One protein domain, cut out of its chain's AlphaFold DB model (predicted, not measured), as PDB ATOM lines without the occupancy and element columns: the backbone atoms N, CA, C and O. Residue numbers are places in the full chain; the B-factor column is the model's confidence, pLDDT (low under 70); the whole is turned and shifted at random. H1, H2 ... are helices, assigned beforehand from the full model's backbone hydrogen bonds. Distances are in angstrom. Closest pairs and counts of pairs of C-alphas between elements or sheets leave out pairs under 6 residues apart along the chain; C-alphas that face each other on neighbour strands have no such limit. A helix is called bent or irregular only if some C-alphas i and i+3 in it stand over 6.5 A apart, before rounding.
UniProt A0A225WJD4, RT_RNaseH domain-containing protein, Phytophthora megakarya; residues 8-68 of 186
ATOM      1  N   ALA A   8     188.714 172.848 151.318       92.00
ATOM      2  CA  ALA A   8     188.901 171.966 150.163       92.00
ATOM      3  C   ALA A   8     187.765 170.940 150.029       92.00
ATOM      4  O   ALA A   8     187.306 170.677 148.917       92.00
ATOM      5  N   ALA A   9     187.302 170.379 151.149       91.38
ATOM      6  CA  ALA A   9     186.153 169.481 151.164       91.38
ATOM      7  C   ALA A   9     184.862 170.221 150.784       91.38
ATOM      8  O   ALA A   9     184.096 169.702 149.976       91.38
ATOM      9  N   LEU A  10     184.662 171.446 151.287       91.50
ATOM     10  CA  LEU A  10     183.516 172.285 150.930       91.50
ATOM     11  C   LEU A  10     183.509 172.608 149.434       91.50
ATOM     12  O   LEU A  10     182.488 172.460 148.773       91.50
ATOM     13  N   LYS A  11     184.668 172.953 148.864       91.44
ATOM     14  CA  LYS A  11     184.795 173.158 147.418       91.44
ATOM     15  C   LYS A  11     184.385 171.915 146.624       91.44
ATOM     16  O   LYS A  11     183.651 172.041 145.650       91.44
ATOM     17  N   HIS A  12     184.847 170.725 147.014       90.44
ATOM     18  CA  HIS A  12     184.442 169.489 146.339       90.44
ATOM     19  C   HIS A  12     182.945 169.204 146.501       90.44
ATOM     20  O   HIS A  12     182.310 168.792 145.536       90.44
ATOM     21  N   PHE A  13     182.387 169.449 147.688       89.06
ATOM     22  CA  PHE A  13     180.961 169.293 147.957       89.06
ATOM     23  C   PHE A  13     180.114 170.207 147.064       89.06
ATOM     24  O   PHE A  13     179.212 169.726 146.390       89.06
ATOM     25  N   LEU A  14     180.464 171.491 146.962       89.62
ATOM     26  CA  LEU A  14     179.786 172.439 146.074       89.62
ATOM     27  C   LEU A  14     179.910 172.049 144.596       89.62
ATOM     28  O   LEU A  14     178.938 172.138 143.850       89.62
ATOM     29  N   CYS A  15     181.078 171.554 144.171       89.88
ATOM     30  CA  CYS A  15     181.237 171.001 142.826       89.88
ATOM     31  C   CYS A  15     180.333 169.783 142.584       89.88
ATOM     32  O   CYS A  15     179.818 169.640 141.480       89.88
ATOM     33  N   ALA A  16     180.142 168.918 143.584       88.00
ATOM     34  CA  ALA A  16     179.230 167.782 143.491       88.00
ATOM     35  C   ALA A  16     177.767 168.247 143.421       88.00
ATOM     36  O   ALA A  16     177.047 167.831 142.518       88.00
ATOM     37  N   LEU A  17     177.354 169.172 144.293       85.94
ATOM     38  CA  LEU A  17     176.006 169.748 144.281       85.94
ATOM     39  C   LEU A  17     175.672 170.442 142.962       85.94
ATOM     40  O   LEU A  17     174.532 170.393 142.517       85.94
ATOM     41  N   ASN A  18     176.651 171.064 142.303       89.25
ATOM     42  CA  ASN A  18     176.430 171.701 141.006       89.25
ATOM     43  C   ASN A  18     175.935 170.726 139.920       89.25
ATOM     44  O   ASN A  18     175.293 171.169 138.973       89.25
ATOM     45  N   TRP A  19     176.166 169.414 140.055       87.56
ATOM     46  CA  TRP A  19     175.578 168.410 139.156       87.56
ATOM     47  C   TRP A  19     174.068 168.232 139.337       87.56
ATOM     48  O   TRP A  19     173.397 167.774 138.419       87.56
ATOM     49  N   LEU A  20     173.541 168.590 140.507       87.19
ATOM     50  CA  LEU A  20     172.126 168.477 140.866       87.19
ATOM     51  C   LEU A  20     171.387 169.815 140.751       87.19
ATOM     52  O   LEU A  20     170.207 169.899 141.074       87.19
ATOM     53  N   ARG A  21     172.065 170.871 140.286       88.38
ATOM     54  CA  ARG A  21     171.495 172.219 140.174       88.38
ATOM     55  C   ARG A  21     170.182 172.238 139.393       88.38
ATOM     56  O   ARG A  21     169.278 172.987 139.726       88.38
ATOM     57  N   ASP A  22     170.101 171.410 138.363       89.25
ATOM     58  CA  ASP A  22     168.982 171.344 137.425       89.25
ATOM     59  C   ASP A  22     167.754 170.649 138.014       89.25
ATOM     60  O   ASP A  22     166.652 170.805 137.494       89.25
ATOM     61  N   SER A  23     167.945 169.863 139.072       86.50
ATOM     62  CA  SER A  23     166.908 169.058 139.708       86.50
ATOM     63  C   SER A  23     166.519 169.557 141.094       86.50
ATOM     64  O   SER A  23     165.583 169.027 141.679       86.50
ATOM     65  N   MET A  24     167.213 170.554 141.638       84.94
ATOM     66  CA  MET A  24     166.926 171.111 142.955       84.94
ATOM     67  C   MET A  24     166.105 172.389 142.838       84.94
ATOM     68  O   MET A  24     166.529 173.345 142.191       84.94
ATOM     69  N   VAL A  25     164.960 172.400 143.518       80.31
ATOM     70  CA  VAL A  25     164.250 173.636 143.858       80.31
ATOM     71  C   VAL A  25     164.985 174.284 145.036       80.31
ATOM     72  O   VAL A  25     165.410 173.593 145.964       80.31
ATOM     73  N   ASP A  26     165.168 175.593 144.970       81.44
ATOM     74  CA  ASP A  26     165.919 176.449 145.887       81.44
ATOM     75  C   ASP A  26     167.440 176.204 145.926       81.44
ATOM     76  O   ASP A  26     168.114 176.500 146.924       81.44
ATOM     77  N   TYR A  27     168.022 175.676 144.842       84.38
ATOM     78  CA  TYR A  27     169.469 175.481 144.716       84.38
ATOM     79  C   TYR A  27     170.275 176.755 145.011       84.38
ATOM     80  O   TYR A  27     171.271 176.700 145.739       84.38
ATOM     81  N   ALA A  28     169.889 177.900 144.438       84.50
ATOM     82  CA  ALA A  28     170.683 179.123 144.553       84.50
ATOM     83  C   ALA A  28     170.723 179.629 145.999       84.50
ATOM     84  O   ALA A  28     171.793 180.002 146.486       84.50
ATOM     85  N   TRP A  29     169.586 179.575 146.694       82.06
ATOM     86  CA  TRP A  29     169.482 179.940 148.107       82.06
ATOM     87  C   TRP A  29     170.210 178.953 149.013       82.06
ATOM     88  O   TRP A  29     170.900 179.369 149.939       82.06
ATOM     89  N   THR A  30     170.124 177.662 148.701       82.50
ATOM     90  CA  THR A  30     170.832 176.595 149.414       82.50
ATOM     91  C   THR A  30     172.353 176.763 149.324       82.50
ATOM     92  O   THR A  30     173.078 176.613 150.309       82.50
ATOM     93  N   VAL A  31     172.862 177.095 148.136       86.38
ATOM     94  CA  VAL A  31     174.304 177.157 147.876       86.38
ATOM     95  C   VAL A  31     174.921 178.508 148.230       86.38
ATOM     96  O   VAL A  31     176.106 178.546 148.560       86.38
ATOM     97  N   ALA A  32     174.159 179.604 148.213       87.62
ATOM     98  CA  ALA A  32     174.658 180.943 148.533       87.62
ATOM     99  C   ALA A  32     175.462 181.025 149.854       87.62
ATOM    100  O   ALA A  32     176.633 181.414 149.782       87.62
ATOM    101  N   PRO A  33     174.941 180.603 151.027       87.69
ATOM    102  CA  PRO A  33     175.689 180.693 152.286       87.69
ATOM    103  C   PRO A  33     176.945 179.806 152.284       87.69
ATOM    104  O   PRO A  33     178.013 180.203 152.756       87.69
ATOM    105  N   LEU A  34     176.864 178.622 151.669       88.94
ATOM    106  CA  LEU A  34     178.001 177.708 151.529       88.94
ATOM    107  C   LEU A  34     179.106 178.308 150.645       88.94
ATOM    108  O   LEU A  34     180.299 178.160 150.925       88.94
ATOM    109  N   GLN A  35     178.714 179.000 149.575       90.31
ATOM    110  CA  GLN A  35     179.623 179.684 148.665       90.31
ATOM    111  C   GLN A  35     180.304 180.873 149.357       90.31
ATOM    112  O   GLN A  35     181.521 181.023 149.232       90.31
ATOM    113  N   GLU A  36     179.564 181.675 150.127       90.38
ATOM    114  CA  GLU A  36     180.111 182.788 150.917       90.38
ATOM    115  C   GLU A  36     181.151 182.306 151.933       90.38
ATOM    116  O   GLU A  36     182.249 182.863 152.029       90.38
ATOM    117  N   LYS A  37     180.859 181.201 152.622       90.38
ATOM    118  CA  LYS A  37     181.783 180.580 153.574       90.38
ATOM    119  C   LYS A  37     183.064 180.086 152.905       90.38
ATOM    120  O   LYS A  37     184.169 180.281 153.420       90.38
ATOM    121  N   LEU A  38     182.941 179.487 151.719       91.94
ATOM    122  CA  LEU A  38     184.099 179.104 150.917       91.94
ATOM    123  C   LEU A  38     184.910 180.334 150.476       91.94
ATOM    124  O   LEU A  38     186.142 180.299 150.512       91.94
ATOM    125  N   GLU A  39     184.247 181.417 150.070       92.56
ATOM    126  CA  GLU A  39     184.916 182.666 149.704       92.56
ATOM    127  C   GLU A  39     185.672 183.284 150.881       92.56
ATOM    128  O   GLU A  39     186.800 183.744 150.692       92.56
ATOM    129  N   GLN A  40     185.102 183.255 152.087       91.44
ATOM    130  CA  GLN A  40     185.785 183.697 153.299       91.44
ATOM    131  C   GLN A  40     187.059 182.875 153.544       91.44
ATOM    132  O   GLN A  40     188.146 183.449 153.652       91.44
ATOM    133  N   ALA A  41     186.967 181.543 153.500       90.75
ATOM    134  CA  ALA A  41     188.137 180.672 153.638       90.75
ATOM    135  C   ALA A  41     189.206 180.955 152.560       90.75
ATOM    136  O   ALA A  41     190.409 180.952 152.840       90.75
ATOM    137  N   MET A  42     188.783 181.250 151.324       93.38
ATOM    138  CA  MET A  42     189.689 181.643 150.240       93.38
ATOM    139  C   MET A  42     190.360 183.002 150.474       93.38
ATOM    140  O   MET A  42     191.511 183.166 150.064       93.38
ATOM    141  N   ARG A  43     189.668 183.967 151.093       91.81
ATOM    142  CA  ARG A  43     190.232 185.282 151.447       91.81
ATOM    143  C   ARG A  43     191.268 185.158 152.564       91.81
ATOM    144  O   ARG A  43     192.305 185.805 152.487       91.81
ATOM    145  N   GLU A  44     191.019 184.299 153.547       89.69
ATOM    146  CA  GLU A  44     191.895 184.124 154.712       89.69
ATOM    147  C   GLU A  44     193.145 183.282 154.414       89.69
ATOM    148  O   GLU A  44     194.242 183.607 154.865       89.69
ATOM    149  N   ARG A  45     192.996 182.180 153.668       88.56
ATOM    150  CA  ARG A  45     194.063 181.169 153.492       88.56
ATOM    151  C   ARG A  45     194.607 181.098 152.066       88.56
ATOM    152  O   ARG A  45     195.708 180.587 151.854       88.56
ATOM    153  N   GLY A  46     193.864 181.614 151.088       89.06
ATOM    154  CA  GLY A  46     194.173 181.537 149.661       89.06
ATOM    155  C   GLY A  46     193.352 180.481 148.910       89.06
ATOM    156  O   GLY A  46     192.666 179.642 149.484       89.06
ATOM    157  N   ARG A  47     193.406 180.531 147.573       90.50
ATOM    158  CA  ARG A  47     192.520 179.756 146.677       90.50
ATOM    159  C   ARG A  47     193.038 178.363 146.303       90.50
ATOM    160  O   ARG A  47     192.301 177.577 145.701       90.50
ATOM    161  N   ARG A  48     194.315 178.055 146.565       89.69
ATOM    162  CA  ARG A  48     194.926 176.787 146.125       89.69
ATOM    163  C   ARG A  48     194.437 175.636 147.001       89.69
ATOM    164  O   ARG A  48     194.259 175.802 148.201       89.69
ATOM    165  N   LYS A  49     194.290 174.440 146.417       85.81
ATOM    166  CA  LYS A  49     193.782 173.246 147.122       85.81
ATOM    167  C   LYS A  49     194.525 172.979 148.437       85.81
ATOM    168  O   LYS A  49     193.877 172.829 149.459       85.81
ATOM    169  N   PHE A  50     195.860 173.003 148.415       88.31
ATOM    170  CA  PHE A  50     196.687 172.798 149.610       88.31
ATOM    171  C   PHE A  50     196.409 173.825 150.722       88.31
ATOM    172  O   PHE A  50     196.376 173.464 151.892       88.31
ATOM    173  N   GLN A  51     196.145 175.087 150.365       89.62
ATOM    174  CA  GLN A  51     195.810 176.140 151.330       89.62
ATOM    175  C   GLN A  51     194.434 175.901 151.965       89.62
ATOM    176  O   GLN A  51     194.287 175.980 153.181       89.62
ATOM    177  N   LEU A  52     193.444 175.546 151.143       90.12
ATOM    178  CA  LEU A  52     192.076 175.268 151.587       90.12
ATOM    179  C   LEU A  52     191.949 173.961 152.375       90.12
ATOM    180  O   LEU A  52     191.042 173.827 153.191       90.12
ATOM    181  N   SER A  53     192.844 172.996 152.156       89.94
ATOM    182  CA  SER A  53     192.918 171.781 152.973       89.94
ATOM    183  C   SER A  53     193.325 172.075 154.418       89.94
ATOM    184  O   SER A  53     192.955 171.314 155.302       89.94
ATOM    185  N   GLY A  54     194.051 173.172 154.666       84.88
ATOM    186  CA  GLY A  54     194.405 173.636 156.013       84.88
ATOM    187  C   GLY A  54     193.406 174.623 156.631       84.88
ATOM    188  O   GLY A  54     193.654 175.121 157.725       84.88
ATOM    189  N   ALA A  55     192.314 174.946 155.931       88.38
ATOM    190  CA  ALA A  55     191.266 175.842 156.411       88.38
ATOM    191  C   ALA A  55     190.133 175.016 157.035       88.38
ATOM    192  O   ALA A  55     189.252 174.553 156.309       88.38
ATOM    193  N   THR A  56     190.188 174.787 158.347       89.00
ATOM    194  CA  THR A  56     189.115 174.114 159.099       89.00
ATOM    195  C   THR A  56     187.853 174.973 159.097       89.00
ATOM    196  O   THR A  56     187.947 176.194 159.216       89.00
ATOM    197  N   LEU A  57     186.693 174.336 158.934       88.25
ATOM    198  CA  LEU A  57     185.395 175.006 158.931       88.25
ATOM    199  C   LEU A  57     184.572 174.584 160.145       88.25
ATOM    200  O   LEU A  57     184.399 173.389 160.383       88.25
ATOM    201  N   ASP A  58     184.013 175.570 160.837       87.31
ATOM    202  CA  ASP A  58     183.032 175.366 161.900       87.31
ATOM    203  C   ASP A  58     181.630 175.536 161.323       87.31
ATOM    204  O   ASP A  58     181.375 176.519 160.633       87.31
ATOM    205  N   TRP A  59     180.732 174.587 161.570       84.25
ATOM    206  CA  TRP A  59     179.378 174.560 161.009       84.25
ATOM    207  C   TRP A  59     178.343 174.973 162.052       84.25
ATOM    208  O   TRP A  59     178.398 174.498 163.185       84.25
ATOM    209  N   THR A  60     177.406 175.839 161.668       81.69
ATOM    210  CA  THR A  60     176.240 176.186 162.491       81.69
ATOM    211  C   THR A  60     175.040 175.307 162.126       81.69
ATOM    212  O   THR A  60     175.026 174.656 161.079       81.69
ATOM    213  N   ASP A  61     174.013 175.294 162.978       73.75
ATOM    214  CA  ASP A  61     172.762 174.578 162.692       73.75
ATOM    215  C   ASP A  61     172.067 175.115 161.425       73.75
ATOM    216  O   ASP A  61     171.517 174.339 160.640       73.75
ATOM    217  N   ASP A  62     172.173 176.422 161.169       69.50
ATOM    218  CA  ASP A  62     171.651 177.051 159.952       69.50
ATOM    219  C   ASP A  62     172.351 176.512 158.696       69.50
ATOM    220  O   ASP A  62     171.683 176.161 157.718       69.50
ATOM    221  N   ASP A  63     173.678 176.341 158.735       72.06
ATOM    222  CA  ASP A  63     174.423 175.759 157.615       72.06
ATOM    223  C   ASP A  63     174.009 174.303 157.338       72.06
ATOM    224  O   ASP A  63     173.973 173.858 156.188       72.06
ATOM    225  N   MET A  64     173.696 173.543 158.395       66.88
ATOM    226  CA  MET A  64     173.251 172.155 158.257       66.88
ATOM    227  C   MET A  64     171.876 172.056 157.600       66.88
ATOM    228  O   MET A  64     171.644 171.134 156.815       66.88
ATOM    229  N   SER A  65     170.979 173.000 157.894       65.50
ATOM    230  CA  SER A  65     169.649 173.043 157.279       65.50
ATOM    231  C   SER A  65     169.723 173.284 155.767       65.50
ATOM    232  O   SER A  65     169.009 172.628 155.007       65.50
ATOM    233  N   ALA A  66     170.660 174.131 155.321       63.34
ATOM    234  CA  ALA A  66     170.926 174.368 153.906       63.34
ATOM    235  C   ALA A  66     171.481 173.114 153.208       63.34
ATOM    236  O   ALA A  66     171.207 172.873 152.043       63.34
ATOM    237  N   MET A  67     172.216 172.248 153.909       63.59
ATOM    238  CA  MET A  67     172.762 171.019 153.317       63.59
ATOM    239  C   MET A  67     171.734 169.888 153.118       63.59
ATOM    240  O   MET A  67     172.105 168.817 152.626       63.59
ATOM    241  N   VAL A  68     170.460 170.087 153.481       63.75
ATOM    242  CA  VAL A  68     169.402 169.093 153.248       63.75
ATOM    243  C   VAL A  68     169.033 169.079 151.763       63.75
ATOM    244  O   VAL A  68     168.313 169.940 151.267       63.75
TER     245      VAL A  68
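What this domain is: This is residues 8 to 68 of the 186 residues of the protein "RT_RNaseH domain-containing protein" of Phytophthora megakarya (UniProt A0A225WJD4). A long helix, H2, is paired with a second helix, H1, that folds back beside it as a helical hairpin, while two short helices pack near H2's two ends: H3 on its last residues, where H1 begins, and H4 on its first half. The stretch of residues 54 to 60 runs back from H3 to H4; H1 and H4 both pack on H2 and stay clear of each other. The printed part has 61 residues with four named helices, in the order H1, H2, H3, H4, and no named strand; its class is all helix. It is compact, with a radius of gyration of the C-alphas of 11.8 A, and its C-alphas span 32 by 24 by 14 A.

How they stand to each other: H2, residues 27 to 45, is the hub, touching three other helices. It has a kink of 29 degrees near residue 34, and it is irregular, but only just: C-alphas 30 and 33 are 7.0 A apart. H1, residues 8 to 20, touches H2 with residues 10 to 14 alone, beside residues 31 to 38 of H2; the closest C-alphas are those of Leu 10 and Leu 38, 6.8 A apart. The two form a hairpin and run opposite ways at a shallow tilt of 22 degrees. H3, residues 49 to 53, touches H2 at residues 41 to 45 alone, the closest C-alphas being those of Arg 45 and Gln 51, 5.7 A apart. H3 also touches residues 8 to 9 of H1, where the closest C-alphas, of Ala 8 and Leu 52, are 4.8 A apart. H4, residues 61 to 66, touches H2 at residues 30 to 34 alone, with the C-alphas of Thr 30 and Ala 66 closest at 5.0 A. H2 and H4 run opposite ways at a steep tilt of 57 degrees. H4 is apart from H1 and from H3. Every O i to N i+4 pair is within hydrogen-bond range in H3 and H4, against 13 of 15 in H2 and 7 of 9 in H1.

Where its parts are: H2 measures 26.7 A from C-alpha 27 at (169.469, 175.481, 144.716) to C-alpha 45 at (194.063, 181.169, 153.492). H1 measures 19.5 A and begins at C-alpha 8, at (188.901, 171.966, 150.163). H4 measures 9.0 A and ends at C-alpha 66, at (170.926, 174.368, 153.906). H3 measures 6.1 A.

The domain as a whole: The two C-alphas farthest apart, those of Val 25 and Phe 50, are 33.0 A from each other. The printed part has no cut. The link from H2 to H3 is tight, those from H1 to H2 and from H3 to H4 are short, and no link is long. The mean pLDDT of the printed part is 85.5; residue 62 and residues 64 to 68 are under 70.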